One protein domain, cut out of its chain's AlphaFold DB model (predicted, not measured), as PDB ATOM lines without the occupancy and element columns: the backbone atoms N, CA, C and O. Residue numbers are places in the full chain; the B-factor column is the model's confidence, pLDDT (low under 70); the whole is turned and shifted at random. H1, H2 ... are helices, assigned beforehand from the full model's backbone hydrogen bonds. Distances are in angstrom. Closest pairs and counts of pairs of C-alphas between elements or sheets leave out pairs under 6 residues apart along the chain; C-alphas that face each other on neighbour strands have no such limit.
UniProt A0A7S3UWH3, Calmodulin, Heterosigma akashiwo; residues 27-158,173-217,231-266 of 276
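Overview. This is residues 27 to 158, 173 to 217 and 231 to 266 of the 276 residues of the protein "Calmodulin" of Heterosigma akashiwo (UniProt A0A7S3UWH3). A compact heap of crossed helices has H7, H8 and H11 as its core, each touching the other two, with H2 across one side and H4 across the opposite side. H5 and H6 pack together toward one end of the long axis, H9 lies at the other end, H10 packs on H11, short H3 packs on H8, and H1 lies at the margin, touching no helix. The printed part has 213 residues with eleven named helices, H1 to H11 in order along the chain, and no named strand; the class is all helix. The radius of gyration of the C-alphas is 16.4 A, and the C-alphas span 51 by 38 by 29 A.

Along the chain. The longest helix is H2, residues 40 to 58, 28.1 A from C-alpha 40 at (-46.528, -41.934, -21.238) to C-alpha 58 at (-33.116, -21.496, -35.088). Before it comes H1, residues 27 to 36. After it come H3, residues 66 to 70, and H4, residues 73 to 90, 25.8 A long with a kink of 29 degrees near residue 82. H5 is residues 100 to 109, H6 is 116 to 126, and H7 is 136 to 148, 18.5 A long. H8 is residues 178 to 195, 26.2 A long, and H9 is 205 to 217, 18.6 A long. H10 is residues 238 to 244, and H11 is 254 to 264, ending at C-alpha 264, (-48.366, -38.475, -49.855).

Arrangement. H2 touches the hub, H8, about perpendicular at 83 degrees, with the C-alphas of Leu 56 and Ala 190 closest at 6.8 A. H8 touches six helices, among them H4, at a steep tilt of 59 degrees, opposite ways, closest at Ile 76 and Ala 184, 5.2 A between C-alphas. H7 and H11 touch with 12 pairs of C-alphas within 8 A, closest at Lys 137 and Tyr 259, 5.7 A. H6 touches H7, closest at the C-alphas of Ser 126 and Glu 138, 5.3 A. H1 is close to H2 but not clearly touching, with C-alphas 36 and 42 at 7.3 A. Residues 202 to 203 pair antiparallel with residues 252 to 253. Every O i to N i+4 pair is within hydrogen-bond range in H1, H3, H5, H6, H7, H10 and H11; the counts are 14 of 15 in H2, 7 of 14 in H4, 13 of 14 in H8 and 8 of 9 in H9.

Size, cuts and confidence. The two C-alphas farthest apart, of Asn 93 and Ala 217, are 53.3 A apart. Residues 159 to 172 and 218 to 230 are not printed; the gaps between C-alphas are 17.1 A and 15.9 A. Of the links printed whole, none is long. The mean pLDDT of the printed part is 91.2; residues 157 to 158, 216 to 217 and 231 to 234 are under 70.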
ATOM      1  N   GLU A  27     -66.592 -31.661 -24.691       95.50
ATOM      2  CA  GLU A  27     -66.500 -33.031 -24.172       95.50
ATOM      3  C   GLU A  27     -65.825 -33.975 -25.175       95.50
ATOM      4  O   GLU A  27     -64.903 -34.698 -24.805       95.50
ATOM      5  N   GLU A  28     -66.225 -33.933 -26.450       94.62
ATOM      6  CA  GLU A  28     -65.589 -34.732 -27.509       94.62
ATOM      7  C   GLU A  28     -64.113 -34.365 -27.674       94.62
ATOM      8  O   GLU A  28     -63.269 -35.251 -27.765       94.62
ATOM      9  N   HIS A  29     -63.794 -33.070 -27.638       94.94
ATOM     10  CA  HIS A  29     -62.416 -32.599 -27.676       94.94
ATOM     11  C   HIS A  29     -61.619 -33.110 -26.465       94.94
ATOM     12  O   HIS A  29     -60.490 -33.564 -26.619       94.94
ATOM     13  N   ALA A  30     -62.175 -33.062 -25.250       95.88
ATOM     14  CA  ALA A  30     -61.492 -33.574 -24.062       95.88
ATOM     15  C   ALA A  30     -61.219 -35.086 -24.148       95.88
ATOM     16  O   ALA A  30     -60.126 -35.523 -23.793       95.88
ATOM     17  N   LEU A  31     -62.179 -35.864 -24.659       95.62
ATOM     18  CA  LEU A  31     -62.027 -37.306 -24.875       95.62
ATOM     19  C   LEU A  31     -60.979 -37.626 -25.950       95.62
ATOM     20  O   LEU A  31     -60.172 -38.532 -25.757       95.62
ATOM     21  N   ALA A  32     -60.959 -36.869 -27.052       95.81
ATOM     22  CA  ALA A  32     -59.943 -37.002 -28.097       95.81
ATOM     23  C   ALA A  32     -58.535 -36.736 -27.537       95.81
ATOM     24  O   ALA A  32     -57.629 -37.549 -27.712       95.81
ATOM     25  N   VAL A  33     -58.371 -35.661 -26.758       96.25
ATOM     26  CA  VAL A  33     -57.097 -35.357 -26.086       96.25
ATOM     27  C   VAL A  33     -56.709 -36.448 -25.084       96.25
ATOM     28  O   VAL A  33     -55.539 -36.810 -25.008       96.25
ATOM     29  N   GLU A  34     -57.652 -36.994 -24.310       95.31
ATOM     30  CA  GLU A  34     -57.364 -38.098 -23.382       95.31
ATOM     31  C   GLU A  34     -56.875 -39.350 -24.120       95.31
ATOM     32  O   GLU A  34     -55.930 -39.994 -23.661       95.31
ATOM     33  N   LYS A  35     -57.471 -39.660 -25.277       93.69
ATOM     34  CA  LYS A  35     -57.071 -40.788 -26.125       93.69
ATOM     35  C   LYS A  35     -55.651 -40.618 -26.667       93.69
ATOM     36  O   LYS A  35     -54.852 -41.542 -26.520       93.69
ATOM     37  N   ILE A  36     -55.319 -39.437 -27.194       93.56
ATOM     38  CA  ILE A  36     -53.950 -39.103 -27.629       93.56
ATOM     39  C   ILE A  36     -52.980 -39.231 -26.449       93.56
ATOM     40  O   ILE A  36     -51.916 -39.808 -26.568       93.56
ATOM     41  N   MET A  37     -53.361 -38.785 -25.252       94.62
ATOM     42  CA  MET A  37     -52.489 -38.789 -24.067       94.62
ATOM     43  C   MET A  37     -52.488 -40.120 -23.292       94.62
ATOM     44  O   MET A  37     -52.093 -40.144 -22.116       94.62
ATOM     45  N   SER A  38     -52.958 -41.205 -23.910       92.31
ATOM     46  CA  SER A  38     -53.156 -42.507 -23.260       92.31
ATOM     47  C   SER A  38     -51.846 -43.179 -22.834       92.31
ATOM     48  O   SER A  38     -51.818 -43.861 -21.806       92.31
ATOM     49  N   HIS A  39     -50.748 -42.921 -23.550       93.00
ATOM     50  CA  HIS A  39     -49.418 -43.460 -23.253       93.00
ATOM     51  C   HIS A  39     -48.499 -42.419 -22.593       93.00
ATOM     52  O   HIS A  39     -48.674 -41.205 -22.720       93.00
ATOM     53  N   ASN A  40     -47.483 -42.866 -21.849       94.31
ATOM     54  CA  ASN A  40     -46.528 -41.934 -21.238       94.31
ATOM     55  C   ASN A  40     -45.563 -41.344 -22.268       94.31
ATOM     56  O   ASN A  40     -45.106 -40.208 -22.085       94.31
ATOM     57  N   ILE A  41     -45.265 -42.101 -23.325       96.06
ATOM     58  CA  ILE A  41     -44.408 -41.692 -24.432       96.06
ATOM     59  C   ILE A  41     -44.941 -40.431 -25.114       96.06
ATOM     60  O   ILE A  41     -44.153 -39.540 -25.401       96.06
ATOM     61  N   GLU A  42     -46.255 -40.257 -25.202       96.19
ATOM     62  CA  GLU A  42     -46.925 -39.083 -25.784       96.19
ATOM     63  C   GLU A  42     -46.507 -37.778 -25.104       96.19
ATOM     64  O   GLU A  42     -46.100 -36.792 -25.724       96.19
ATOM     65  N   ARG A  43     -46.444 -37.793 -23.768       96.62
ATOM     66  CA  ARG A  43     -45.945 -36.641 -23.002       96.62
ATOM     67  C   ARG A  43     -44.475 -36.351 -23.307       96.62
ATOM     68  O   ARG A  43     -44.067 -35.189 -23.264       96.62
ATOM     69  N   LYS A  44     -43.672 -37.383 -23.586       97.56
ATOM     70  CA  LYS A  44     -42.261 -37.232 -23.977       97.56
ATOM     71  C   LYS A  44     -42.141 -36.709 -25.404       97.56
ATOM     72  O   LYS A  44     -41.313 -35.826 -25.623       97.56
ATOM     73  N   ILE A  45     -42.989 -37.173 -26.320       97.88
ATOM     74  CA  ILE A  45     -43.078 -36.694 -27.703       97.88
ATOM     75  C   ILE A  45     -43.392 -35.201 -27.697       97.88
ATOM     76  O   ILE A  45     -42.623 -34.426 -28.252       97.88
ATOM     77  N   ILE A  46     -44.395 -34.747 -26.944       98.00
ATOM     78  CA  ILE A  46     -44.744 -33.318 -26.843       98.00
ATOM     79  C   ILE A  46     -43.594 -32.480 -26.273       98.00
ATOM     80  O   ILE A  46     -43.265 -31.407 -26.788       98.00
ATOM     81  N   GLN A  47     -42.944 -32.949 -25.203       97.38
ATOM     82  CA  GLN A  47     -41.772 -32.261 -24.649       97.38
ATOM     83  C   GLN A  47     -40.625 -32.190 -25.661       97.38
ATOM     84  O   GLN A  47     -39.930 -31.175 -25.748       97.38
ATOM     85  N   ALA A  48     -40.434 -33.248 -26.440       96.94
ATOM     86  CA  ALA A  48     -39.431 -33.311 -27.480       96.94
ATOM     87  C   ALA A  48     -39.774 -32.414 -28.681       96.94
ATOM     88  O   ALA A  48     -38.902 -31.675 -29.131       96.94
ATOM     89  N   LEU A  49     -41.034 -32.363 -29.118       98.19
ATOM     90  CA  LEU A  49     -41.535 -31.460 -30.155       98.19
ATOM     91  C   LEU A  49     -41.318 -29.988 -29.785       98.19
ATOM     92  O   LEU A  49     -40.949 -29.188 -30.641       98.19
ATOM     93  N   ARG A  50     -41.443 -29.622 -28.502       98.06
ATOM     94  CA  ARG A  50     -41.110 -28.263 -28.028       98.06
ATOM     95  C   ARG A  50     -39.634 -27.929 -28.234       98.06
ATOM     96  O   ARG A  50     -39.321 -26.850 -28.730       98.06
ATOM     97  N   ARG A  51     -38.731 -28.866 -27.924       96.12
ATOM     98  CA  ARG A  51     -37.289 -28.708 -28.200       96.12
ATOM     99  C   ARG A  51     -37.016 -28.638 -29.702       96.12
ATOM    100  O   ARG A  51     -36.250 -27.787 -30.147       96.12
ATOM    101  N   GLN A  52     -37.679 -29.487 -30.485       95.56
ATOM    102  CA  GLN A  52     -37.565 -29.484 -31.943       95.56
ATOM    103  C   GLN A  52     -38.056 -28.172 -32.547       95.56
ATOM    104  O   GLN A  52     -37.425 -27.651 -33.460       95.56
ATOM    105  N   ARG A  53     -39.113 -27.563 -32.008       96.75
ATOM    106  CA  ARG A  53     -39.554 -26.237 -32.439       96.75
ATOM    107  C   ARG A  53     -38.465 -25.182 -32.274       96.75
ATOM    108  O   ARG A  53     -38.235 -24.405 -33.199       96.75
ATOM    109  N   GLU A  54     -37.809 -25.137 -31.120       95.56
ATOM    110  CA  GLU A  54     -36.716 -24.190 -30.877       95.56
ATOM    111  C   GLU A  54     -35.552 -24.436 -31.847       95.56
ATOM    112  O   GLU A  54     -35.081 -23.504 -32.502       95.56
ATOM    113  N   TYR A  55     -35.146 -25.699 -32.001       93.50
ATOM    114  CA  TYR A  55     -34.076 -26.115 -32.907       93.50
ATOM    115  C   TYR A  55     -34.387 -25.775 -34.376       93.50
ATOM    116  O   TYR A  55     -33.637 -25.044 -35.026       93.50
ATOM    117  N   LEU A  56     -35.524 -26.235 -34.902       94.88
ATOM    118  CA  LEU A  56     -35.944 -26.011 -36.289       94.88
ATOM    119  C   LEU A  56     -36.229 -24.529 -36.565       94.88
ATOM    120  O   LEU A  56     -35.987 -24.050 -37.678       94.88
ATOM    121  N   GLY A  57     -36.702 -23.786 -35.560       94.81
ATOM    122  CA  GLY A  57     -36.838 -22.333 -35.608       94.81
ATOM    123  C   GLY A  57     -35.486 -21.634 -35.770       94.81
ATOM    124  O   GLY A  57     -35.332 -20.804 -36.667       94.81
ATOM    125  N   ALA A  58     -34.480 -22.022 -34.979       94.44
ATOM    126  CA  ALA A  58     -33.116 -21.496 -35.088       94.44
ATOM    127  C   ALA A  58     -32.453 -21.829 -36.439       94.44
ATOM    128  O   ALA A  58     -31.717 -21.008 -36.983       94.44
ATOM    129  N   GLN A  59     -32.769 -22.991 -37.019       90.06
ATOM    130  CA  GLN A  59     -32.337 -23.385 -38.368       90.06
ATOM    131  C   GLN A  59     -33.134 -22.697 -39.496       90.06
ATOM    132  O   GLN A  59     -32.876 -22.931 -40.677       90.06
ATOM    133  N   GLY A  60     -34.136 -21.872 -39.168       91.75
ATOM    134  CA  GLY A  60     -35.000 -21.196 -40.138       91.75
ATOM    135  C   GLY A  60     -35.966 -22.124 -40.882       91.75
ATOM    136  O   GLY A  60     -36.630 -21.677 -41.819       91.75
ATOM    137  N   LYS A  61     -36.079 -23.397 -40.480       90.38
ATOM    138  CA  LYS A  61     -36.975 -24.374 -41.115       90.38
ATOM    139  C   LYS A  61     -38.449 -24.042 -40.863       90.38
ATOM    140  O   LYS A  61     -39.261 -24.203 -41.765       90.38
ATOM    141  N   LEU A  62     -38.783 -23.473 -39.703       91.31
ATOM    142  CA  LEU A  62     -40.150 -23.017 -39.403       91.31
ATOM    143  C   LEU A  62     -40.541 -21.700 -40.101       91.31
ATOM    144  O   LEU A  62     -41.691 -21.287 -40.026       91.31
ATOM    145  N   ASN A  63     -39.615 -21.056 -40.824       90.19
ATOM    146  CA  ASN A  63     -39.943 -19.921 -41.696       90.19
ATOM    147  C   ASN A  63     -40.428 -20.379 -43.084       90.19
ATOM    148  O   ASN A  63     -40.790 -19.551 -43.925       90.19
ATOM    149  N   MET A  64     -40.367 -21.684 -43.369       89.06
ATOM    150  CA  MET A  64     -40.861 -22.244 -44.619       89.06
ATOM    151  C   MET A  64     -42.385 -22.321 -44.589       89.06
ATOM    152  O   MET A  64     -42.972 -22.776 -43.619       89.06
ATOM    153  N   LYS A  65     -43.014 -21.925 -45.696       89.69
ATOM    154  CA  LYS A  65     -44.430 -22.207 -45.952       89.69
ATOM    155  C   LYS A  65     -44.639 -23.683 -46.263       89.69
ATOM    156  O   LYS A  65     -43.735 -24.307 -46.828       89.69
ATOM    157  N   PHE A  66     -45.837 -24.209 -46.022       89.69
ATOM    158  CA  PHE A  66     -46.131 -25.614 -46.327       89.69
ATOM    159  C   PHE A  66     -45.917 -25.942 -47.817       89.69
ATOM    160  O   PHE A  66     -45.314 -26.962 -48.144       89.69
ATOM    161  N   ASP A  67     -46.241 -25.011 -48.728       88.62
ATOM    162  CA  ASP A  67     -45.942 -25.130 -50.168       88.62
ATOM    163  C   ASP A  67     -44.457 -25.458 -50.447       88.62
ATOM    164  O   ASP A  67     -44.128 -26.214 -51.360       88.62
ATOM    165  N   ARG A  68     -43.520 -24.899 -49.666       91.31
ATOM    166  CA  ARG A  68     -42.076 -25.164 -49.829       91.31
ATOM    167  C   ARG A  68     -41.700 -26.573 -49.387       91.31
ATOM    168  O   ARG A  68     -40.737 -27.120 -49.925       91.31
ATOM    169  N   ILE A  69     -42.422 -27.127 -48.419       91.44
ATOM    170  CA  ILE A  69     -42.260 -28.509 -47.969       91.44
ATOM    171  C   ILE A  69     -42.834 -29.456 -49.027       91.44
ATOM    172  O   ILE A  69     -42.152 -30.408 -49.395       91.44
ATOM    173  N   MET A  70     -43.998 -29.140 -49.607       90.38
ATOM    174  CA  MET A  70     -44.579 -29.910 -50.718       90.38
ATOM    175  C   MET A  70     -43.616 -30.035 -51.906       90.38
ATOM    176  O   MET A  70     -43.418 -31.121 -52.441       90.38
ATOM    177  N   LEU A  71     -42.915 -28.953 -52.268       91.62
ATOM    178  CA  LEU A  71     -41.880 -28.991 -53.316       91.62
ATOM    179  C   LEU A  71     -40.699 -29.928 -52.997       91.62
ATOM    180  O   LEU A  71     -39.922 -30.260 -53.890       91.62
ATOM    181  N   LYS A  72     -40.533 -30.333 -51.734       93.00
ATOM    182  CA  LYS A  72     -39.501 -31.270 -51.283       93.00
ATOM    183  C   LYS A  72     -40.007 -32.708 -51.174       93.00
ATOM    184  O   LYS A  72     -39.184 -33.568 -50.876       93.00
ATOM    185  N   PHE A  73     -41.280 -33.003 -51.461       92.75
ATOM    186  CA  PHE A  73     -41.827 -34.366 -51.372       92.75
ATOM    187  C   PHE A  73     -41.011 -35.369 -52.188       92.75
ATOM    188  O   PHE A  73     -40.616 -36.391 -51.646       92.75
ATOM    189  N   GLY A  74     -40.625 -35.040 -53.424       90.94
ATOM    190  CA  GLY A  74     -39.765 -35.922 -54.225       90.94
ATOM    191  C   GLY A  74     -38.372 -36.157 -53.619       90.94
ATOM    192  O   GLY A  74     -37.794 -37.225 -53.789       90.94
ATOM    193  N   THR A  75     -37.818 -35.188 -52.880       90.94
ATOM    194  CA  THR A  75     -36.562 -35.381 -52.134       90.94
ATOM    195  C   THR A  75     -36.774 -36.280 -50.922       90.94
ATOM    196  O   THR A  75     -35.984 -37.192 -50.714       90.94
ATOM    197  N   ILE A  76     -37.838 -36.047 -50.146       92.00
ATOM    198  CA  ILE A  76     -38.187 -36.874 -48.982       92.00
ATOM    199  C   ILE A  76     -38.442 -38.313 -49.445       92.00
ATOM    200  O   ILE A  76     -37.882 -39.233 -48.864       92.00
ATOM    201  N   SER A  77     -39.181 -38.500 -50.542       90.75
ATOM    202  CA  SER A  77     -39.494 -39.805 -51.133       90.75
ATOM    203  C   SER A  77     -38.233 -40.608 -51.402       90.75
ATOM    204  O   SER A  77     -38.076 -41.693 -50.854       90.75
ATOM    205  N   LYS A  78     -37.268 -40.031 -52.132       89.19
ATOM    206  CA  LYS A  78     -35.978 -40.675 -52.428       89.19
ATOM    207  C   LYS A  78     -35.244 -41.133 -51.170       89.19
ATOM    208  O   LYS A  78     -34.745 -42.251 -51.144       89.19
ATOM    209  N   VAL A  79     -35.225 -40.300 -50.130       88.81
ATOM    210  CA  VAL A  79     -34.602 -40.656 -48.849       88.81
ATOM    211  C   VAL A  79     -35.346 -41.812 -48.178       88.81
ATOM    212  O   VAL A  79     -34.716 -42.759 -47.712       88.81
ATOM    213  N   MET A  80     -36.680 -41.786 -48.177       86.50
ATOM    214  CA  MET A  80     -37.491 -42.841 -47.564       86.50
ATOM    215  C   MET A  80     -37.403 -44.178 -48.308       86.50
ATOM    216  O   MET A  80     -37.539 -45.222 -47.673       86.50
ATOM    217  N   LYS A  81     -37.080 -44.197 -49.609       85.19
ATOM    218  CA  LYS A  81     -36.811 -45.455 -50.332       85.19
ATOM    219  C   LYS A  81     -35.650 -46.242 -49.720       85.19
ATOM    220  O   LYS A  81     -35.691 -47.470 -49.712       85.19
ATOM    221  N   HIS A  82     -34.650 -45.567 -49.148       85.25
ATOM    222  CA  HIS A  82     -33.556 -46.246 -48.446       85.25
ATOM    223  C   HIS A  82     -34.036 -46.979 -47.187       85.25
ATOM    224  O   HIS A  82     -33.487 -48.023 -46.839       85.25
ATOM    225  N   LEU A  83     -35.111 -46.505 -46.545       87.81
ATOM    226  CA  LEU A  83     -35.689 -47.189 -45.390       87.81
ATOM    227  C   LEU A  83     -36.315 -48.536 -45.751       87.81
ATOM    228  O   LEU A  83     -36.357 -49.401 -44.886       87.81
ATOM    229  N   ARG A  84     -36.727 -48.765 -47.007       86.94
ATOM    230  CA  ARG A  84     -37.243 -50.078 -47.436       86.94
ATOM    231  C   ARG A  84     -36.190 -51.175 -47.301       86.94
ATOM    232  O   ARG A  84     -36.498 -52.286 -46.889       86.94
ATOM    233  N   GLN A  85     -34.928 -50.850 -47.584       86.06
ATOM    234  CA  GLN A  85     -33.817 -51.789 -47.411       86.06
ATOM    235  C   GLN A  85     -33.529 -52.073 -45.935       86.06
ATOM    236  O   GLN A  85     -33.088 -53.167 -45.597       86.06
ATOM    237  N   VAL A  86     -33.758 -51.092 -45.058       87.50
ATOM    238  CA  VAL A  86     -33.635 -51.267 -43.605       87.50
ATOM    239  C   VAL A  86     -34.800 -52.113 -43.083       87.50
ATOM    240  O   VAL A  86     -34.570 -53.080 -42.368       87.50
ATOM    241  N   PHE A  87     -36.028 -51.819 -43.511       90.81
ATOM    242  CA  PHE A  87     -37.234 -52.573 -43.174       90.81
ATOM    243  C   PHE A  87     -37.110 -54.054 -43.560       90.81
ATOM    244  O   PHE A  87     -37.288 -54.930 -42.719       90.81
ATOM    245  N   ALA A  88     -36.697 -54.340 -44.799       90.38
ATOM    246  CA  ALA A  88     -36.535 -55.704 -45.306       90.38
ATOM    247  C   ALA A  88     -35.447 -56.524 -44.583       90.38
ATOM    248  O   ALA A  88     -35.411 -57.743 -44.709       90.38
ATOM    249  N   GLN A  89     -34.533 -55.883 -43.844       89.00
ATOM    250  CA  GLN A  89     -33.567 -56.600 -43.002       89.00
ATOM    251  C   GLN A  89     -34.183 -57.079 -41.682       89.00
ATOM    252  O   GLN A  89     -33.689 -58.042 -41.088       89.00
ATOM    253  N   PHE A  90     -35.245 -56.412 -41.228       89.88
ATOM    254  CA  PHE A  90     -35.954 -56.735 -39.995       89.88
ATOM    255  C   PHE A  90     -37.157 -57.646 -40.221       89.88
ATOM    256  O   PHE A  90     -37.401 -58.496 -39.371       89.88
ATOM    257  N   ASP A  91     -37.830 -57.527 -41.366       92.81
ATOM    258  CA  ASP A  91     -38.856 -58.471 -41.820       92.81
ATOM    259  C   ASP A  91     -38.191 -59.800 -42.216       92.81
ATOM    260  O   ASP A  91     -37.822 -60.053 -43.366       92.81
ATOM    261  N   THR A  92     -37.948 -60.649 -41.220       90.38
ATOM    262  CA  THR A  92     -37.188 -61.892 -41.390       90.38
ATOM    263  C   THR A  92     -37.982 -62.972 -42.104       90.38
ATOM    264  O   THR A  92     -37.394 -63.906 -42.662       90.38
ATOM    265  N   ASN A  93     -39.308 -62.869 -42.061       91.38
ATOM    266  CA  ASN A  93     -40.217 -63.845 -42.633       91.38
ATOM    267  C   ASN A  93     -40.759 -63.420 -44.019       91.38
ATOM    268  O   ASN A  93     -41.260 -64.277 -44.753       91.38
ATOM    269  N   GLY A  94     -40.565 -62.157 -44.417       90.44
ATOM    270  CA  GLY A  94     -40.888 -61.615 -45.736       90.44
ATOM    271  C   GLY A  94     -42.375 -61.321 -45.941       90.44
ATOM    272  O   GLY A  94     -42.847 -61.394 -47.080       90.44
ATOM    273  N   ASN A  95     -43.135 -61.068 -44.871       93.50
ATOM    274  CA  ASN A  95     -44.573 -60.780 -44.939       93.50
ATOM    275  C   ASN A  95     -44.891 -59.284 -45.115       93.50
ATOM    276  O   ASN A  95     -46.069 -58.931 -45.173       93.50
ATOM    277  N   MET A  96     -43.867 -58.437 -45.261       93.25
ATOM    278  CA  MET A  96     -43.944 -56.985 -45.455       93.25
ATOM    279  C   MET A  96     -44.497 -56.209 -44.253       93.25
ATOM    280  O   MET A  96     -44.872 -55.042 -44.394       93.25
ATOM    281  N   VAL A  97     -44.518 -56.827 -43.075       96.19
ATOM    282  CA  VAL A  97     -44.870 -56.198 -41.800       96.19
ATOM    283  C   VAL A  97     -43.837 -56.596 -40.744       96.19
ATOM    284  O   VAL A  97     -43.188 -57.623 -40.871       96.19
ATOM    285  N   LEU A  98     -43.659 -55.789 -39.701       97.12
ATOM    286  CA  LEU A  98     -42.825 -56.158 -38.556       97.12
ATOM    287  C   LEU A  98     -43.723 -56.561 -37.399       97.12
ATOM    288  O   LEU A  98     -44.471 -55.732 -36.877       97.12
ATOM    289  N   ASP A  99     -43.639 -57.816 -36.975       96.88
ATOM    290  CA  ASP A  99     -44.250 -58.215 -35.711       96.88
ATOM    291  C   ASP A  99     -43.473 -57.650 -34.503       96.88
ATOM    292  O   ASP A  99     -42.451 -56.970 -34.635       96.88
ATOM    293  N   GLN A 100     -43.967 -57.910 -33.293       95.62
ATOM    294  CA  GLN A 100     -43.350 -57.396 -32.071       95.62
ATOM    295  C   GLN A 100     -41.906 -57.896 -31.862       95.62
ATOM    296  O   GLN A 100     -41.070 -57.143 -31.357       95.62
ATOM    297  N   ASP A 101     -41.591 -59.137 -32.239       95.75
ATOM    298  CA  ASP A 101     -40.251 -59.707 -32.068       95.75
ATOM    299  C   ASP A 101     -39.272 -59.109 -33.092       95.75
ATOM    300  O   ASP A 101     -38.143 -58.736 -32.744       95.75
ATOM    301  N   GLU A 102     -39.713 -58.953 -34.342       96.62
ATOM    302  CA  GLU A 102     -38.962 -58.298 -35.416       96.62
ATOM    303  C   GLU A 102     -38.723 -56.815 -35.112       96.62
ATOM    304  O   GLU A 102     -37.596 -56.328 -35.252       96.62
ATOM    305  N   PHE A 103     -39.729 -56.113 -34.588       95.81
ATOM    306  CA  PHE A 103     -39.593 -54.741 -34.102       95.81
ATOM    307  C   PHE A 103     -38.582 -54.621 -32.952       95.81
ATOM    308  O   PHE A 103     -37.717 -53.745 -32.983       95.81
ATOM    309  N   LEU A 104     -38.644 -55.488 -31.935       94.31
ATOM    310  CA  LEU A 104     -37.706 -55.427 -30.808       94.31
ATOM    311  C   LEU A 104     -36.265 -55.679 -31.261       94.31
ATOM    312  O   LEU A 104     -35.334 -55.018 -30.787       94.31
ATOM    313  N   LYS A 105     -36.077 -56.597 -32.213       91.62
ATOM    314  CA  LYS A 105     -34.780 -56.829 -32.850       91.62
ATOM    315  C   LYS A 105     -34.321 -55.597 -33.631       91.62
ATOM    316  O   LYS A 105     -33.166 -55.192 -33.487       91.62
ATOM    317  N   ALA A 106     -35.218 -54.964 -34.385       90.50
ATOM    318  CA  ALA A 106     -34.939 -53.728 -35.107       90.50
ATOM    319  C   ALA A 106     -34.487 -52.606 -34.166       90.50
ATOM    320  O   ALA A 106     -33.434 -52.000 -34.376       90.50
ATOM    321  N   ALA A 107     -35.234 -52.367 -33.085       90.88
ATOM    322  CA  ALA A 107     -34.907 -51.368 -32.074       90.88
ATOM    323  C   ALA A 107     -33.536 -51.630 -31.429       90.88
ATOM    324  O   ALA A 107     -32.755 -50.700 -31.223       90.88
ATOM    325  N   GLN A 108     -33.201 -52.897 -31.168       89.06
ATOM    326  CA  GLN A 108     -31.892 -53.280 -30.644       89.06
ATOM    327  C   GLN A 108     -30.757 -53.022 -31.649       89.06
ATOM    328  O   GLN A 108     -29.718 -52.478 -31.269       89.06
ATOM    329  N   GLU A 109     -30.925 -53.408 -32.916       86.06
ATOM    330  CA  GLU A 109     -29.910 -53.211 -33.962       86.06
ATOM    331  C   GLU A 109     -29.705 -51.728 -34.301       86.06
ATOM    332  O   GLU A 109     -28.576 -51.296 -34.547       86.06
ATOM    333  N   MET A 110     -30.771 -50.930 -34.221       84.81
ATOM    334  CA  MET A 110     -30.717 -49.473 -34.344       84.81
ATOM    335  C   MET A 110     -30.261 -48.763 -33.064       84.81
ATOM    336  O   MET A 110     -30.118 -47.545 -33.086       84.81
ATOM    337  N   GLN A 111     -30.000 -49.502 -31.977       86.81
ATOM    338  CA  GLN A 111     -29.580 -48.973 -30.673       86.81
ATOM    339  C   GLN A 111     -30.538 -47.911 -30.112       86.81
ATOM    340  O   GLN A 111     -30.102 -46.900 -29.563       86.81
ATOM    341  N   VAL A 112     -31.845 -48.147 -30.236       89.25
ATOM    342  CA  VAL A 112     -32.872 -47.275 -29.661       89.25
ATOM    343  C   VAL A 112     -32.718 -47.245 -28.134       89.25
ATOM    344  O   VAL A 112     -32.851 -48.262 -27.453       89.25
ATOM    345  N   GLU A 113     -32.435 -46.068 -27.581       91.50
ATOM    346  CA  GLU A 113     -32.219 -45.818 -26.154       91.50
ATOM    347  C   GLU A 113     -33.555 -45.547 -25.432       91.50
ATOM    348  O   GLU A 113     -33.794 -44.456 -24.915       91.50
ATOM    349  N   LEU A 114     -34.432 -46.554 -25.387       94.25
ATOM    350  CA  LEU A 114     -35.709 -46.538 -24.656       94.25
ATOM    351  C   LEU A 114     -35.803 -47.724 -23.684       94.25
ATOM    352  O   LEU A 114     -35.197 -48.777 -23.894       94.25
ATOM    353  N   SER A 115     -36.565 -47.566 -22.598       95.38
ATOM    354  CA  SER A 115     -36.921 -48.690 -21.721       95.38
ATOM    355  C   SER A 115     -37.834 -49.691 -22.434       95.38
ATOM    356  O   SER A 115     -38.419 -49.397 -23.472       95.38
ATOM    357  N   ARG A 116     -37.988 -50.894 -21.869       94.62
ATOM    358  CA  ARG A 116     -38.859 -51.922 -22.459       94.62
ATOM    359  C   ARG A 116     -40.314 -51.460 -22.521       94.62
ATOM    360  O   ARG A 116     -40.997 -51.737 -23.499       94.62
ATOM    361  N   GLU A 117     -40.767 -50.775 -21.479       95.81
ATOM    362  CA  GLU A 117     -42.102 -50.195 -21.402       95.81
ATOM    363  C   GLU A 117     -42.287 -49.128 -22.488       95.81
ATOM    364  O   GLU A 117     -43.277 -49.161 -23.204       95.81
ATOM    365  N   GLU A 118     -41.303 -48.250 -22.689       96.75
ATOM    366  CA  GLU A 118     -41.340 -47.249 -23.765       96.75
ATOM    367  C   GLU A 118     -41.244 -47.853 -25.164       96.75
ATOM    368  O   GLU A 118     -41.825 -47.300 -26.082       96.75
ATOM    369  N   LEU A 119     -40.526 -48.963 -25.355       97.00
ATOM    370  CA  LEU A 119     -40.512 -49.671 -26.639       97.00
ATOM    371  C   LEU A 119     -41.881 -50.278 -26.954       97.00
ATOM    372  O   LEU A 119     -42.290 -50.257 -28.109       97.00
ATOM    373  N   ALA A 120     -42.586 -50.794 -25.944       96.88
ATOM    374  CA  ALA A 120     -43.959 -51.259 -26.114       96.88
ATOM    375  C   ALA A 120     -44.896 -50.088 -26.448       96.88
ATOM    376  O   ALA A 120     -45.604 -50.156 -27.443       96.88
ATOM    377  N   GLU A 121     -44.820 -48.983 -25.696       97.50
ATOM    378  CA  GLU A 121     -45.604 -47.779 -25.998       97.50
ATOM    379  C   GLU A 121     -45.258 -47.207 -27.389       97.50
ATOM    380  O   GLU A 121     -46.154 -46.782 -28.103       97.50
ATOM    381  N   LEU A 122     -43.985 -47.234 -27.813       97.81
ATOM    382  CA  LEU A 122     -43.548 -46.807 -29.151       97.81
ATOM    383  C   LEU A 122     -44.164 -47.669 -30.257       97.81
ATOM    384  O   LEU A 122     -44.545 -47.133 -31.297       97.81
ATOM    385  N   PHE A 123     -44.232 -48.985 -30.053       97.81
ATOM    386  CA  PHE A 123     -44.904 -49.889 -30.983       97.81
ATOM    387  C   PHE A 123     -46.392 -49.543 -31.073       97.81
ATOM    388  O   PHE A 123     -46.892 -49.318 -32.170       97.81
ATOM    389  N   ASP A 124     -47.059 -49.414 -29.923       96.94
ATOM    390  CA  ASP A 124     -48.501 -49.167 -29.839       96.94
ATOM    391  C   ASP A 124     -48.907 -47.827 -30.475       96.94
ATOM    392  O   ASP A 124     -49.902 -47.773 -31.192       96.94
ATOM    393  N   VAL A 125     -48.134 -46.749 -30.275       96.81
ATOM    394  CA  VAL A 125     -48.420 -45.448 -30.924       96.81
ATOM    395  C   VAL A 125     -48.067 -45.434 -32.416       96.81
ATOM    396  O   VAL A 125     -48.565 -44.593 -33.158       96.81
ATOM    397  N   SER A 126     -47.213 -46.354 -32.877       97.44
ATOM    398  CA  SER A 126     -46.861 -46.464 -34.298       97.44
ATOM    399  C   SER A 126     -47.837 -47.347 -35.086       97.44
ATOM    400  O   SER A 126     -47.996 -47.118 -36.282       97.44
ATOM    401  N   ASP A 127     -48.485 -48.328 -34.443       97.50
ATOM    402  CA  ASP A 127     -49.491 -49.243 -35.018       97.50
ATOM    403  C   ASP A 127     -50.866 -48.560 -35.165       97.50
ATOM    404  O   ASP A 127     -51.830 -48.826 -34.438       97.50
ATOM    405  N   LEU A 128     -50.944 -47.632 -36.120       96.06
ATOM    406  CA  LEU A 128     -52.138 -46.830 -36.405       96.06
ATOM    407  C   LEU A 128     -53.249 -47.633 -37.086       96.06
ATOM    408  O   LEU A 128     -54.415 -47.246 -37.028       96.06
ATOM    409  N   THR A 129     -52.907 -48.734 -37.755       94.38
ATOM    410  CA  THR A 129     -53.889 -49.647 -38.356       94.38
ATOM    411  C   THR A 129     -54.442 -50.667 -37.361       94.38
ATOM    412  O   THR A 129     -55.475 -51.283 -37.636       94.38
ATOM    413  N   HIS A 130     -53.819 -50.785 -36.184       94.06
ATOM    414  CA  HIS A 130     -54.172 -51.726 -35.122       94.06
ATOM    415  C   HIS A 130     -54.116 -53.188 -35.585       94.06
ATOM    416  O   HIS A 130     -54.922 -54.027 -35.166       94.06
ATOM    417  N   GLU A 131     -53.169 -53.494 -36.472       95.25
ATOM    418  CA  GLU A 131     -52.937 -54.847 -36.983       95.25
ATOM    419  C   GLU A 131     -52.008 -55.655 -36.061       95.25
ATOM    420  O   GLU A 131     -51.799 -56.850 -36.286       95.25
ATOM    421  N   HIS A 132     -51.497 -55.037 -34.985       95.56
ATOM    422  CA  HIS A 132     -50.474 -55.589 -34.093       95.56
ATOM    423  C   HIS A 132     -49.173 -55.949 -34.822       95.56
ATOM    424  O   HIS A 132     -48.404 -56.806 -34.376       95.56
ATOM    425  N   THR A 133     -48.928 -55.278 -35.943       97.19
ATOM    426  CA  THR A 133     -47.736 -55.378 -36.779       97.19
ATOM    427  C   THR A 133     -47.475 -54.016 -37.406       97.19
ATOM    428  O   THR A 133     -48.427 -53.289 -37.647       97.19
ATOM    429  N   LEU A 134     -46.222 -53.680 -37.712       97.44
ATOM    430  CA  LEU A 134     -45.882 -52.403 -38.342       97.44
ATOM    431  C   LEU A 134     -45.633 -52.584 -39.837       97.44
ATOM    432  O   LEU A 134     -44.632 -53.183 -40.238       97.44
ATOM    433  N   GLY A 135     -46.498 -52.017 -40.671       95.38
ATOM    434  CA  GLY A 135     -46.217 -51.832 -42.091       95.38
ATOM    435  C   GLY A 135     -45.143 -50.765 -42.334       95.38
ATOM    436  O   GLY A 135     -44.721 -50.039 -41.433       95.38
ATOM    437  N   MET A 136     -44.717 -50.606 -43.589       92.81
ATOM    438  CA  MET A 136     -43.648 -49.664 -43.963       92.81
ATOM    439  C   MET A 136     -43.910 -48.215 -43.500       92.81
ATOM    440  O   MET A 136     -43.007 -47.535 -43.010       92.81
ATOM    441  N   LYS A 137     -45.154 -47.737 -43.596       94.00
ATOM    442  CA  LYS A 137     -45.543 -46.388 -43.148       94.00
ATOM    443  C   LYS A 137     -45.504 -46.227 -41.630       94.00
ATOM    444  O   LYS A 137     -45.046 -45.203 -41.136       94.00
ATOM    445  N   GLU A 138     -45.932 -47.243 -40.890       96.81
ATOM    446  CA  GLU A 138     -45.888 -47.269 -39.422       96.81
ATOM    447  C   GLU A 138     -44.441 -47.396 -38.925       96.81
ATOM    448  O   GLU A 138     -44.047 -46.774 -37.943       96.81
ATOM    449  N   PHE A 139     -43.584 -48.087 -39.678       94.81
ATOM    450  CA  PHE A 139     -42.144 -48.069 -39.447       94.81
ATOM    451  C   PHE A 139     -41.535 -46.666 -39.634       94.81
ATOM    452  O   PHE A 139     -40.674 -46.260 -38.851       94.81
ATOM    453  N   VAL A 140     -41.998 -45.874 -40.613       94.69
ATOM    454  CA  VAL A 140     -41.602 -44.454 -40.735       94.69
ATOM    455  C   VAL A 140     -42.080 -43.632 -39.537       94.69
ATOM    456  O   VAL A 140     -41.307 -42.803 -39.047       94.69
ATOM    457  N   VAL A 141     -43.303 -43.867 -39.044       96.69
ATOM    458  CA  VAL A 141     -43.820 -43.238 -37.813       96.69
ATOM    459  C   VAL A 141     -42.888 -43.525 -36.646       96.69
ATOM    460  O   VAL A 141     -42.354 -42.590 -36.046       96.69
ATOM    461  N   MET A 142     -42.587 -44.800 -36.408       95.19
ATOM    462  CA  MET A 142     -41.685 -45.251 -35.352       95.19
ATOM    463  C   MET A 142     -40.315 -44.564 -35.425       95.19
ATOM    464  O   MET A 142     -39.805 -44.065 -34.414       95.19
ATOM    465  N   LEU A 143     -39.719 -44.476 -36.619       93.44
ATOM    466  CA  LEU A 143     -38.429 -43.811 -36.802       93.44
ATOM    467  C   LEU A 143     -38.513 -42.294 -36.576       93.44
ATOM    468  O   LEU A 143     -37.602 -41.718 -35.981       93.44
ATOM    469  N   CYS A 144     -39.591 -41.638 -37.017       95.38
ATOM    470  CA  CYS A 144     -39.796 -40.205 -36.798       95.38
ATOM    471  C   CYS A 144     -40.004 -39.881 -35.316       95.38
ATOM    472  O   CYS A 144     -39.385 -38.941 -34.816       95.38
ATOM    473  N   VAL A 145     -40.814 -40.671 -34.602       96.38
ATOM    474  CA  VAL A 145     -41.005 -40.558 -33.148       96.38
ATOM    475  C   VAL A 145     -39.670 -40.757 -32.433       96.38
ATOM    476  O   VAL A 145     -39.262 -39.917 -31.628       96.38
ATOM    477  N   SER A 146     -38.923 -41.802 -32.796       93.88
ATOM    478  CA  SER A 146     -37.595 -42.073 -32.235       93.88
ATOM    479  C   SER A 146     -36.604 -40.931 -32.494       93.88
ATOM    480  O   SER A 146     -35.842 -40.559 -31.601       93.88
ATOM    481  N   ASN A 147     -36.636 -40.321 -33.686       91.88
ATOM    482  CA  ASN A 147     -35.826 -39.149 -34.026       91.88
ATOM    483  C   ASN A 147     -36.235 -37.911 -33.215       91.88
ATOM    484  O   ASN A 147     -35.372 -37.212 -32.691       91.88
ATOM    485  N   VAL A 148     -37.535 -37.646 -33.053       94.88
ATOM    486  CA  VAL A 148     -38.031 -36.542 -32.216       94.88
ATOM    487  C   VAL A 148     -37.561 -36.718 -30.773       94.88
ATOM    488  O   VAL A 148     -37.027 -35.772 -30.193       94.88
ATOM    489  N   LEU A 149     -37.678 -37.930 -30.228       95.12
ATOM    490  CA  LEU A 149     -37.251 -38.283 -28.873       95.12
ATOM    491  C   LEU A 149     -35.728 -38.284 -28.674       95.12
ATOM    492  O   LEU A 149     -35.285 -38.391 -27.531       95.12
ATOM    493  N   HIS A 150     -34.942 -38.143 -29.747       91.19
ATOM    494  CA  HIS A 150     -33.486 -38.344 -29.751       91.19
ATOM    495  C   HIS A 150     -33.097 -39.750 -29.259       91.19
ATOM    496  O   HIS A 150     -32.018 -39.952 -28.706       91.19
ATOM    497  N   ALA A 151     -33.981 -40.729 -29.458       90.31
ATOM    498  CA  ALA A 151     -33.816 -42.092 -28.972       90.31
ATOM    499  C   ALA A 151     -32.854 -42.922 -29.834       90.31
ATOM    500  O   ALA A 151     -32.391 -43.957 -29.377       90.31
ATOM    501  N   ILE A 152     -32.538 -42.493 -31.060       85.38
ATOM    502  CA  ILE A 152     -31.561 -43.163 -31.932       85.38
ATOM    503  C   ILE A 152     -30.305 -42.285 -32.005       85.38
ATOM    504  O   ILE A 152     -30.308 -41.293 -32.741       85.38
ATOM    505  N   PRO A 153     -29.216 -42.619 -31.283       81.56
ATOM    506  CA  PRO A 153     -28.005 -41.797 -31.230       81.56
ATOM    507  C   PRO A 153     -27.412 -41.469 -32.603       81.56
ATOM    508  O   PRO A 153     -26.920 -40.362 -32.828       81.56
ATOM    509  N   GLU A 154     -27.474 -42.404 -33.550       78.38
ATOM    510  CA  GLU A 154     -26.997 -42.221 -34.920       78.38
ATOM    511  C   GLU A 154     -27.812 -41.169 -35.688       78.38
ATOM    512  O   GLU A 154     -27.248 -40.431 -36.500       78.38
ATOM    513  N   LEU A 155     -29.101 -41.038 -35.365       79.75
ATOM    514  CA  LEU A 155     -29.995 -39.987 -35.842       79.75
ATOM    515  C   LEU A 155     -30.025 -38.773 -34.916       79.75
ATOM    516  O   LEU A 155     -30.836 -37.889 -35.139       79.75
ATOM    517  N   ASN A 156     -29.057 -38.593 -34.010       79.75
ATOM    518  CA  ASN A 156     -28.820 -37.328 -33.291       79.75
ATOM    519  C   ASN A 156     -27.603 -36.586 -33.864       79.75
ATOM    520  O   ASN A 156     -26.668 -37.238 -34.354       79.75
ATOM    521  N   GLU A 157     -27.630 -35.245 -33.877       68.25
ATOM    522  CA  GLU A 157     -26.476 -34.444 -34.313       68.25
ATOM    523  C   GLU A 157     -25.227 -34.917 -33.552       68.25
ATOM    524  O   GLU A 157     -25.331 -35.435 -32.436       68.25
ATOM    525  N   GLU A 158     -24.042 -34.842 -34.167       59.34
ATOM    526  CA  GLU A 158     -22.807 -35.222 -33.474       59.34
ATOM    527  C   GLU A 158     -22.614 -34.335 -32.238       59.34
ATOM    528  O   GLU A 158     -22.073 -33.236 -32.325       59.34
ATOM    529  N   LEU A 173     -27.597 -49.795 -39.006       70.12
ATOM    530  CA  LEU A 173     -28.116 -49.971 -40.369       70.12
ATOM    531  C   LEU A 173     -28.536 -48.652 -41.033       70.12
ATOM    532  O   LEU A 173     -28.491 -48.536 -42.253       70.12
ATOM    533  N   VAL A 174     -28.872 -47.630 -40.242       75.38
ATOM    534  CA  VAL A 174     -29.229 -46.293 -40.749       75.38
ATOM    535  C   VAL A 174     -28.025 -45.357 -40.917       75.38
ATOM    536  O   VAL A 174     -28.192 -44.219 -41.354       75.38
ATOM    537  N   ALA A 175     -26.805 -45.793 -40.578       77.88
ATOM    538  CA  ALA A 175     -25.630 -44.919 -40.547       77.88
ATOM    539  C   ALA A 175     -25.298 -44.314 -41.921       77.88
ATOM    540  O   ALA A 175     -24.986 -43.123 -41.993       77.88
ATOM    541  N   GLU A 176     -25.414 -45.107 -42.992       79.31
ATOM    542  CA  GLU A 176     -25.118 -44.695 -44.373       79.31
ATOM    543  C   GLU A 176     -25.973 -43.502 -44.823       79.31
ATOM    544  O   GLU A 176     -25.460 -42.582 -45.457       79.31
ATOM    545  N   TYR A 177     -27.242 -43.470 -44.411       81.38
ATOM    546  CA  TYR A 177     -28.223 -42.464 -44.836       81.38
ATOM    547  C   TYR A 177     -28.583 -41.463 -43.730       81.38
ATOM    548  O   TYR A 177     -29.469 -40.632 -43.908       81.38
ATOM    549  N   SER A 178     -27.901 -41.512 -42.582       83.19
ATOM    550  CA  SER A 178     -28.300 -40.809 -41.351       83.19
ATOM    551  C   SER A 178     -28.494 -39.293 -41.513       83.19
ATOM    552  O   SER A 178     -29.435 -38.727 -40.956       83.19
ATOM    553  N   ALA A 179     -27.645 -38.620 -42.295       86.19
ATOM    554  CA  ALA A 179     -27.753 -37.179 -42.538       86.19
ATOM    555  C   ALA A 179     -28.954 -36.814 -43.428       86.19
ATOM    556  O   ALA A 179     -29.668 -35.849 -43.149       86.19
ATOM    557  N   GLU A 180     -29.185 -37.587 -44.489       89.88
ATOM    558  CA  GLU A 180     -30.304 -37.394 -45.414       89.88
ATOM    559  C   GLU A 180     -31.631 -37.736 -44.735       89.88
ATOM    560  O   GLU A 180     -32.581 -36.955 -44.814       89.88
ATOM    561  N   LEU A 181     -31.656 -38.843 -43.983       89.31
ATOM    562  CA  LEU A 181     -32.793 -39.297 -43.193       89.31
ATOM    563  C   LEU A 181     -33.190 -38.268 -42.135       89.31
ATOM    564  O   LEU A 181     -34.355 -37.880 -42.078       89.31
ATOM    565  N   ARG A 182     -32.223 -37.737 -41.376       89.38
ATOM    566  CA  ARG A 182     -32.473 -36.611 -40.465       89.38
ATOM    567  C   ARG A 182     -33.055 -35.419 -41.212       89.38
ATOM    568  O   ARG A 182     -34.034 -34.833 -40.769       89.38
ATOM    569  N   GLY A 183     -32.467 -35.043 -42.347       92.19
ATOM    570  CA  GLY A 183     -32.947 -33.917 -43.145       92.19
ATOM    571  C   GLY A 183     -34.405 -34.079 -43.584       92.19
ATOM    572  O   GLY A 183     -35.161 -33.109 -43.536       92.19
ATOM    573  N   ALA A 184     -34.797 -35.292 -43.976       93.81
ATOM    574  CA  ALA A 184     -36.164 -35.646 -44.339       93.81
ATOM    575  C   ALA A 184     -37.109 -35.634 -43.124       93.81
ATOM    576  O   ALA A 184     -38.158 -34.996 -43.182       93.81
ATOM    577  N   MET A 185     -36.712 -36.245 -42.005       93.88
ATOM    578  CA  MET A 185     -37.494 -36.245 -40.762       93.88
ATOM    579  C   MET A 185     -37.686 -34.835 -40.206       93.88
ATOM    580  O   MET A 185     -38.795 -34.471 -39.835       93.88
ATOM    581  N   ASP A 186     -36.656 -33.990 -40.237       94.81
ATOM    582  CA  ASP A 186     -36.766 -32.587 -39.835       94.81
ATOM    583  C   ASP A 186     -37.788 -31.821 -40.683       94.81
ATOM    584  O   ASP A 186     -38.410 -30.885 -40.190       94.81
ATOM    585  N   LEU A 187     -37.951 -32.173 -41.966       95.75
ATOM    586  CA  LEU A 187     -38.980 -31.573 -42.816       95.75
ATOM    587  C   LEU A 187     -40.377 -32.047 -42.421       95.75
ATOM    588  O   LEU A 187     -41.289 -31.226 -42.413       95.75
ATOM    589  N   MET A 188     -40.540 -33.324 -42.070       96.00
ATOM    590  CA  MET A 188     -41.813 -33.871 -41.589       96.00
ATOM    591  C   MET A 188     -42.206 -33.256 -40.241       96.00
ATOM    592  O   MET A 188     -43.321 -32.765 -40.087       96.00
ATOM    593  N   VAL A 189     -41.260 -33.179 -39.300       97.12
ATOM    594  CA  VAL A 189     -41.457 -32.537 -37.991       97.12
ATOM    595  C   VAL A 189     -41.727 -31.042 -38.157       97.12
ATOM    596  O   VAL A 189     -42.634 -30.509 -37.523       97.12
ATOM    597  N   ALA A 190     -40.989 -30.352 -39.036       97.12
ATOM    598  CA  ALA A 190     -41.267 -28.952 -39.341       97.12
ATOM    599  C   ALA A 190     -42.679 -28.778 -39.906       97.12
ATOM    600  O   ALA A 190     -43.368 -27.864 -39.476       97.12
ATOM    601  N   ALA A 191     -43.111 -29.649 -40.824       96.31
ATOM    602  CA  ALA A 191     -44.436 -29.595 -41.430       96.31
ATOM    603  C   ALA A 191     -45.550 -29.718 -40.387       96.31
ATOM    604  O   ALA A 191     -46.442 -28.877 -40.374       96.31
ATOM    605  N   TYR A 192     -45.449 -30.695 -39.485       97.75
ATOM    606  CA  TYR A 192     -46.372 -30.846 -38.361       97.75
ATOM    607  C   TYR A 192     -46.404 -29.577 -37.489       97.75
ATOM    608  O   TYR A 192     -47.459 -28.995 -37.240       97.75
ATOM    609  N   LEU A 193     -45.226 -29.067 -37.108       97.81
ATOM    610  CA  LEU A 193     -45.086 -27.885 -36.250       97.81
ATOM    611  C   LEU A 193     -45.473 -26.555 -36.915       97.81
ATOM    612  O   LEU A 193     -45.546 -25.547 -36.205       97.81
ATOM    613  N   LEU A 194     -45.682 -26.507 -38.236       95.56
ATOM    614  CA  LEU A 194     -46.299 -25.341 -38.879       95.56
ATOM    615  C   LEU A 194     -47.763 -25.197 -38.449       95.56
ATOM    616  O   LEU A 194     -48.236 -24.065 -38.315       95.56
ATOM    617  N   PHE A 195     -48.437 -26.327 -38.218       95.31
ATOM    618  CA  PHE A 195     -49.837 -26.399 -37.820       95.31
ATOM    619  C   PHE A 195     -50.004 -26.427 -36.298       95.31
ATOM    620  O   PHE A 195     -50.649 -25.519 -35.787       95.31
ATOM    621  N   ASP A 196     -49.356 -27.354 -35.575       97.38
ATOM    622  CA  ASP A 196     -49.428 -27.435 -34.100       97.38
ATOM    623  C   ASP A 196     -48.634 -26.282 -33.457       97.38
ATOM    624  O   ASP A 196     -47.457 -26.389 -33.081       97.38
ATOM    625  N   ARG A 197     -49.256 -25.104 -33.391       94.25
ATOM    626  CA  ARG A 197     -48.663 -23.835 -32.930       94.25
ATOM    627  C   ARG A 197     -48.577 -23.704 -31.410       94.25
ATOM    628  O   ARG A 197     -47.661 -23.030 -30.942       94.25
ATOM    629  N   PRO A 198     -49.451 -24.289 -30.598       96.00
ATOM    630  CA  PRO A 198     -49.262 -24.370 -29.159       96.00
ATOM    631  C   PRO A 198     -48.222 -25.424 -28.757       96.00
ATOM    632  O   PRO A 198     -47.680 -25.341 -27.653       96.00
ATOM    633  N   VAL A 199     -47.912 -26.384 -29.637       97.19
ATOM    634  CA  VAL A 199     -47.155 -27.605 -29.314       97.19
ATOM    635  C   VAL A 199     -47.839 -28.354 -28.171       97.19
ATOM    636  O   VAL A 199     -47.268 -28.580 -27.089       97.19
ATOM    637  N   ASN A 200     -49.125 -28.624 -28.387       95.88
ATOM    638  CA  ASN A 200     -50.007 -29.359 -27.481       95.88
ATOM    639  C   ASN A 200     -50.066 -30.860 -27.819       95.88
ATOM    640  O   ASN A 200     -50.573 -31.615 -26.991       95.88
ATOM    641  N   GLY A 201     -49.473 -31.282 -28.943       95.75
ATOM    642  CA  GLY A 201     -49.412 -32.681 -29.365       95.75
ATOM    643  C   GLY A 201     -50.509 -33.096 -30.333       95.75
ATOM    644  O   GLY A 201     -50.629 -34.285 -30.603       95.75
ATOM    645  N   TYR A 202     -51.298 -32.151 -30.840       97.31
ATOM    646  CA  TYR A 202     -52.258 -32.426 -31.896       97.31
ATOM    647  C   TYR A 202     -52.449 -31.217 -32.813       97.31
ATOM    648  O   TYR A 202     -52.074 -30.100 -32.471       97.31
ATOM    649  N   ILE A 203     -53.049 -31.447 -33.977       96.62
ATOM    650  CA  ILE A 203     -53.519 -30.399 -34.882       96.62
ATOM    651  C   ILE A 203     -55.045 -30.407 -34.883       96.62
ATOM    652  O   ILE A 203     -55.670 -31.431 -35.163       96.62
ATOM    653  N   ASP A 204     -55.647 -29.251 -34.620       94.31
ATOM    654  CA  ASP A 204     -57.078 -29.027 -34.797       94.31
ATOM    655  C   ASP A 204     -57.407 -28.255 -36.095       94.31
ATOM    656  O   ASP A 204     -56.550 -27.725 -36.811       94.31
ATOM    657  N   ARG A 205     -58.699 -28.187 -36.435       90.56
ATOM    658  CA  ARG A 205     -59.164 -27.510 -37.659       90.56
ATOM    659  C   ARG A 205     -58.915 -26.000 -37.649       90.56
ATOM    660  O   ARG A 205     -58.710 -25.411 -38.713       90.56
ATOM    661  N   ALA A 206     -58.963 -25.363 -36.480       90.38
ATOM    662  CA  ALA A 206     -58.722 -23.931 -36.354       90.38
ATOM    663  C   ALA A 206     -57.243 -23.606 -36.595       90.38
ATOM    664  O   ALA A 206     -56.929 -22.597 -37.229       90.38
ATOM    665  N   GLU A 207     -56.337 -24.481 -36.167       93.06
ATOM    666  CA  GLU A 207     -54.909 -24.366 -36.440       93.06
ATOM    667  C   GLU A 207     -54.612 -24.440 -37.935       93.06
ATOM    668  O   GLU A 207     -53.944 -23.543 -38.461       93.06
ATOM    669  N   VAL A 208     -55.186 -25.420 -38.641       90.31
ATOM    670  CA  VAL A 208     -55.076 -25.525 -40.105       90.31
ATOM    671  C   VAL A 208     -55.581 -24.258 -40.795       90.31
ATOM    672  O   VAL A 208     -54.865 -23.683 -41.618       90.31
ATOM    673  N   ALA A 209     -56.768 -23.765 -40.425       87.44
ATOM    674  CA  ALA A 209     -57.316 -22.529 -40.985       87.44
ATOM    675  C   ALA A 209     -56.395 -21.318 -40.738       87.44
ATOM    676  O   ALA A 209     -56.110 -20.554 -41.664       87.44
ATOM    677  N   SER A 210     -55.863 -21.182 -39.517       88.88
ATOM    678  CA  SER A 210     -55.008 -20.053 -39.127       88.88
ATOM    679  C   SER A 210     -53.713 -19.968 -39.941       88.88
ATOM    680  O   SER A 210     -53.264 -18.875 -40.290       88.88
ATOM    681  N   VAL A 211     -53.123 -21.115 -40.300       87.94
ATOM    682  CA  VAL A 211     -51.905 -21.163 -41.119       87.94
ATOM    683  C   VAL A 211     -52.162 -20.565 -42.501       87.94
ATOM    684  O   VAL A 211     -51.364 -19.753 -42.977       87.94
ATOM    685  N   PHE A 212     -53.289 -20.896 -43.131       82.06
ATOM    686  CA  PHE A 212     -53.619 -20.391 -44.465       82.06
ATOM    687  C   PHE A 212     -54.054 -18.927 -44.469       82.06
ATOM    688  O   PHE A 212     -53.713 -18.194 -45.404       82.06
ATOM    689  N   GLU A 213     -54.751 -18.479 -43.425       83.44
ATOM    690  CA  GLU A 213     -55.084 -17.065 -43.243       83.44
ATOM    691  C   GLU A 213     -53.815 -16.202 -43.142       83.44
ATOM    692  O   GLU A 213     -53.674 -15.219 -43.879       83.44
ATOM    693  N   ASP A 214     -52.846 -16.610 -42.318       81.62
ATOM    694  CA  ASP A 214     -51.566 -15.909 -42.164       81.62
ATOM    695  C   ASP A 214     -50.741 -15.911 -43.460       81.62
ATOM    696  O   ASP A 214     -50.134 -14.899 -43.848       81.62
ATOM    697  N   GLU A 215     -50.718 -17.043 -44.170       75.00
ATOM    698  CA  GLU A 215     -49.995 -17.163 -45.431       75.00
ATOM    699  C   GLU A 215     -50.591 -16.282 -46.539       75.00
ATOM    700  O   GLU A 215     -49.813 -15.707 -47.317       75.00
ATOM    701  N   GLY A 216     -51.923 -16.158 -46.587       67.75
ATOM    702  CA  GLY A 216     -52.659 -15.310 -47.524       67.75
ATOM    703  C   GLY A 216     -52.550 -13.818 -47.198       67.75
ATOM    704  O   GLY A 216     -52.343 -13.003 -48.099       67.75
ATOM    705  N   ALA A 217     -52.589 -13.448 -45.914       61.06
ATOM    706  CA  ALA A 217     -52.412 -12.066 -45.462       61.06
ATOM    707  C   ALA A 217     -50.994 -11.528 -45.732       61.06
ATOM    708  O   ALA A 217     -50.802 -10.338 -45.996       61.06
ATOM    709  N   ALA A 231     -51.044 -24.020 -53.626       63.50
ATOM    710  CA  ALA A 231     -51.195 -25.458 -53.859       63.50
ATOM    711  C   ALA A 231     -51.672 -26.154 -52.572       63.50
ATOM    712  O   ALA A 231     -52.548 -27.011 -52.625       63.50
ATOM    713  N   SER A 232     -51.186 -25.682 -51.421       69.31
ATOM    714  CA  SER A 232     -51.588 -26.119 -50.086       69.31
ATOM    715  C   SER A 232     -53.048 -25.813 -49.706       69.31
ATOM    716  O   SER A 232     -53.666 -26.614 -49.012       69.31
ATOM    717  N   HIS A 233     -53.659 -24.724 -50.193       66.75
ATOM    718  CA  HIS A 233     -55.067 -24.399 -49.885       66.75
ATOM    719  C   HIS A 233     -56.043 -25.390 -50.546       66.75
ATOM    720  O   HIS A 233     -57.150 -25.600 -50.060       66.75
ATOM    721  N   GLY A 234     -55.659 -25.988 -51.677       67.38
ATOM    722  CA  GLY A 234     -56.397 -27.105 -52.278       67.38
ATOM    723  C   GLY A 234     -55.945 -28.473 -51.770       67.38
ATOM    724  O   GLY A 234     -56.523 -29.472 -52.174       67.38
ATOM    725  N   PHE A 235     -54.900 -28.522 -50.939       73.62
ATOM    726  CA  PHE A 235     -54.338 -29.766 -50.437       73.62
ATOM    727  C   PHE A 235     -55.115 -30.273 -49.224       73.62
ATOM    728  O   PHE A 235     -55.467 -31.438 -49.197       73.62
ATOM    729  N   PHE A 236     -55.447 -29.417 -48.257       78.94
ATOM    730  CA  PHE A 236     -56.207 -29.820 -47.065       78.94
ATOM    731  C   PHE A 236     -57.722 -29.808 -47.323       78.94
ATOM    732  O   PHE A 236     -58.452 -28.983 -46.779       78.94
ATOM    733  N   THR A 237     -58.177 -30.701 -48.204       84.56
ATOM    734  CA  THR A 237     -59.602 -31.015 -48.409       84.56
ATOM    735  C   THR A 237     -60.161 -31.824 -47.235       84.56
ATOM    736  O   THR A 237     -59.396 -32.338 -46.417       84.56
ATOM    737  N   GLU A 238     -61.487 -31.997 -47.158       84.56
ATOM    738  CA  GLU A 238     -62.087 -32.915 -46.177       84.56
ATOM    739  C   GLU A 238     -61.603 -34.359 -46.367       84.56
ATOM    740  O   GLU A 238     -61.401 -35.070 -45.389       84.56
ATOM    741  N   GLU A 239     -61.327 -34.772 -47.607       86.06
ATOM    742  CA  GLU A 239     -60.703 -36.067 -47.902       86.06
ATOM    743  C   GLU A 239     -59.313 -36.187 -47.258       86.06
ATOM    744  O   GLU A 239     -59.055 -37.153 -46.547       86.06
ATOM    745  N   ARG A 240     -58.430 -35.187 -47.419       88.00
ATOM    746  CA  ARG A 240     -57.106 -35.215 -46.769       88.00
ATOM    747  C   ARG A 240     -57.185 -35.087 -45.254       88.00
ATOM    748  O   ARG A 240     -56.324 -35.631 -44.569       88.00
ATOM    749  N   TRP A 241     -58.190 -34.385 -44.730       90.31
ATOM    750  CA  TRP A 241     -58.457 -34.385 -43.295       90.31
ATOM    751  C   TRP A 241     -58.802 -35.794 -42.813       90.31
ATOM    752  O   TRP A 241     -58.165 -36.282 -41.891       90.31
ATOM    753  N   ALA A 242     -59.764 -36.457 -43.456       90.38
ATOM    754  CA  ALA A 242     -60.182 -37.810 -43.097       90.38
ATOM    755  C   ALA A 242     -59.065 -38.847 -43.288       90.38
ATOM    756  O   ALA A 242     -59.021 -39.833 -42.564       90.38
ATOM    757  N   GLU A 243     -58.158 -38.634 -44.247       91.19
ATOM    758  CA  GLU A 243     -56.953 -39.454 -44.360       91.19
ATOM    759  C   GLU A 243     -56.052 -39.306 -43.134       91.19
ATOM    760  O   GLU A 243     -55.579 -40.327 -42.643       91.19
ATOM    761  N   MET A 244     -55.814 -38.068 -42.677       92.50
ATOM    762  CA  MET A 244     -54.986 -37.773 -41.501       92.50
ATOM    763  C   MET A 244     -55.622 -38.233 -40.194       92.50
ATOM    764  O   MET A 244     -54.908 -38.743 -39.347       92.50
ATOM    765  N   ASP A 245     -56.927 -38.043 -40.027       94.88
ATOM    766  CA  ASP A 245     -57.702 -38.378 -38.824       94.88
ATOM    767  C   ASP A 245     -58.014 -39.883 -38.813       94.88
ATOM    768  O   ASP A 245     -59.169 -40.296 -38.957       94.88
ATOM    769  N   VAL A 246     -56.960 -40.708 -38.750       92.88
ATOM    770  CA  VAL A 246     -57.030 -42.170 -38.916       92.88
ATOM    771  C   VAL A 246     -57.987 -42.779 -37.899       92.88
ATOM    772  O   VAL A 246     -58.762 -43.682 -38.228       92.88
ATOM    773  N   ASP A 247     -57.950 -42.274 -36.669       92.31
ATOM    774  CA  ASP A 247     -58.745 -42.787 -35.567       92.31
ATOM    775  C   ASP A 247     -60.131 -42.120 -35.419       92.31
ATOM    776  O   ASP A 247     -60.943 -42.553 -34.585       92.31
ATOM    777  N   GLY A 248     -60.413 -41.102 -36.241       92.88
ATOM    778  CA  GLY A 248     -61.668 -40.355 -36.292       92.88
ATOM    779  C   GLY A 248     -61.954 -39.505 -35.050       92.88
ATOM    780  O   GLY A 248     -63.125 -39.204 -34.774       92.88
ATOM    781  N   SER A 249     -60.932 -39.164 -34.263       93.50
ATOM    782  CA  SER A 249     -61.059 -38.340 -33.060       93.50
ATOM    783  C   SER A 249     -61.388 -36.878 -33.370       93.50
ATOM    784  O   SER A 249     -61.933 -36.177 -32.511       93.50
ATOM    785  N   GLY A 250     -61.127 -36.417 -34.598       93.38
ATOM    786  CA  GLY A 250     -61.284 -35.020 -35.000       93.38
ATOM    787  C   GLY A 250     -60.104 -34.133 -34.608       93.38
ATOM    788  O   GLY A 250     -60.198 -32.913 -34.767       93.38
ATOM    789  N   LEU A 251     -59.024 -34.729 -34.104       96.00
ATOM    790  CA  LEU A 251     -57.717 -34.125 -33.864       96.00
ATOM    791  C   LEU A 251     -56.678 -34.980 -34.594       96.00
ATOM    792  O   LEU A 251     -56.856 -36.185 -34.676       96.00
ATOM    793  N   ILE A 252     -55.609 -34.375 -35.105       97.19
ATOM    794  CA  ILE A 252     -54.535 -35.127 -35.770       97.19
ATOM    795  C   ILE A 252     -53.334 -35.216 -34.835       97.19
ATOM    796  O   ILE A 252     -52.739 -34.181 -34.525       97.19
ATOM    797  N   SER A 253     -52.953 -36.415 -34.402       97.94
ATOM    798  CA  SER A 253     -51.728 -36.620 -33.620       97.94
ATOM    799  C   SER A 253     -50.460 -36.450 -34.474       97.94
ATOM    800  O   SER A 253     -50.502 -36.340 -35.707       97.94
ATOM    801  N   PHE A 254     -49.287 -36.422 -33.836       98.12
ATOM    802  CA  PHE A 254     -48.017 -36.381 -34.567       98.12
ATOM    803  C   PHE A 254     -47.814 -37.636 -35.432       98.12
ATOM    804  O   PHE A 254     -47.391 -37.546 -36.586       98.12
ATOM    805  N   GLU A 255     -48.146 -38.796 -34.882       97.94
ATOM    806  CA  GLU A 255     -48.063 -40.119 -35.491       97.94
ATOM    807  C   GLU A 255     -48.965 -40.200 -36.722       97.94
ATOM    808  O   GLU A 255     -48.502 -40.542 -37.812       97.94
ATOM    809  N   GLU A 256     -50.226 -39.798 -36.569       97.88
ATOM    810  CA  GLU A 256     -51.220 -39.736 -37.639       97.88
ATOM    811  C   GLU A 256     -50.780 -38.827 -38.791       97.88
ATOM    812  O   GLU A 256     -50.841 -39.209 -39.969       97.88
ATOM    813  N   PHE A 257     -50.252 -37.646 -38.456       97.62
ATOM    814  CA  PHE A 257     -49.696 -36.736 -39.448       97.62
ATOM    815  C   PHE A 257     -48.531 -37.384 -40.203       97.62
ATOM    816  O   PHE A 257     -48.501 -37.351 -41.434       97.62
ATOM    817  N   VAL A 258     -47.571 -37.989 -39.496       97.25
ATOM    818  CA  VAL A 258     -46.394 -38.636 -40.103       97.25
ATOM    819  C   VAL A 258     -46.802 -39.803 -41.000       97.25
ATOM    820  O   VAL A 258     -46.291 -39.927 -42.118       97.25
ATOM    821  N   TYR A 259     -47.750 -40.622 -40.553       96.38
ATOM    822  CA  TYR A 259     -48.282 -41.747 -41.309       96.38
ATOM    823  C   TYR A 259     -48.907 -41.294 -42.623       96.38
ATOM    824  O   TYR A 259     -48.575 -41.816 -43.688       96.38
ATOM    825  N   CYS A 260     -49.742 -40.260 -42.594       94.81
ATOM    826  CA  CYS A 260     -50.391 -39.752 -43.800       94.81
ATOM    827  C   CYS A 260     -49.431 -38.991 -44.705       94.81
ATOM    828  O   CYS A 260     -49.441 -39.180 -45.921       94.81
ATOM    829  N   PHE A 261     -48.503 -38.235 -44.124       93.81
ATOM    830  CA  PHE A 261     -47.432 -37.597 -44.874       93.81
ATOM    831  C   PHE A 261     -46.588 -38.628 -45.637       93.81
ATOM    832  O   PHE A 261     -46.234 -38.402 -46.794       93.81
ATOM    833  N   SER A 262     -46.306 -39.788 -45.033       92.25
ATOM    834  CA  SER A 262     -45.581 -40.879 -45.698       92.25
ATOM    835  C   SER A 262     -46.352 -41.464 -46.894       92.25
ATOM    836  O   SER A 262     -45.733 -41.810 -47.904       92.25
ATOM    837  N   LYS A 263     -47.696 -41.481 -46.846       90.56
ATOM    838  CA  LYS A 263     -48.539 -41.836 -48.004       90.56
ATOM    839  C   LYS A 263     -48.358 -40.826 -49.132       90.56
ATOM    840  O   LYS A 263     -48.087 -41.216 -50.259       90.56
ATOM    841  N   TRP A 264     -48.448 -39.531 -48.834       90.00
ATOM    842  CA  TRP A 264     -48.366 -38.475 -49.855       90.00
ATOM    843  C   TRP A 264     -46.994 -38.354 -50.512       90.00
ATOM    844  O   TRP A 264     -46.874 -37.873 -51.637       90.00
ATOM    845  N   VAL A 265     -45.953 -38.768 -49.797       88.75
ATOM    846  CA  VAL A 265     -44.583 -38.827 -50.303       88.75
ATOM    847  C   VAL A 265     -44.330 -40.084 -51.157       88.75
ATOM    848  O   VAL A 265     -43.317 -40.143 -51.856       88.75
ATOM    849  N   GLY A 266     -45.230 -41.071 -51.140       85.19
ATOM    850  CA  GLY A 266     -45.098 -42.303 -51.923       85.19
ATOM    851  C   GLY A 266     -44.053 -43.266 -51.353       85.19
ATOM    852  O   GLY A 266     -43.273 -43.855 -52.099       85.19
TER     853      GLY A 266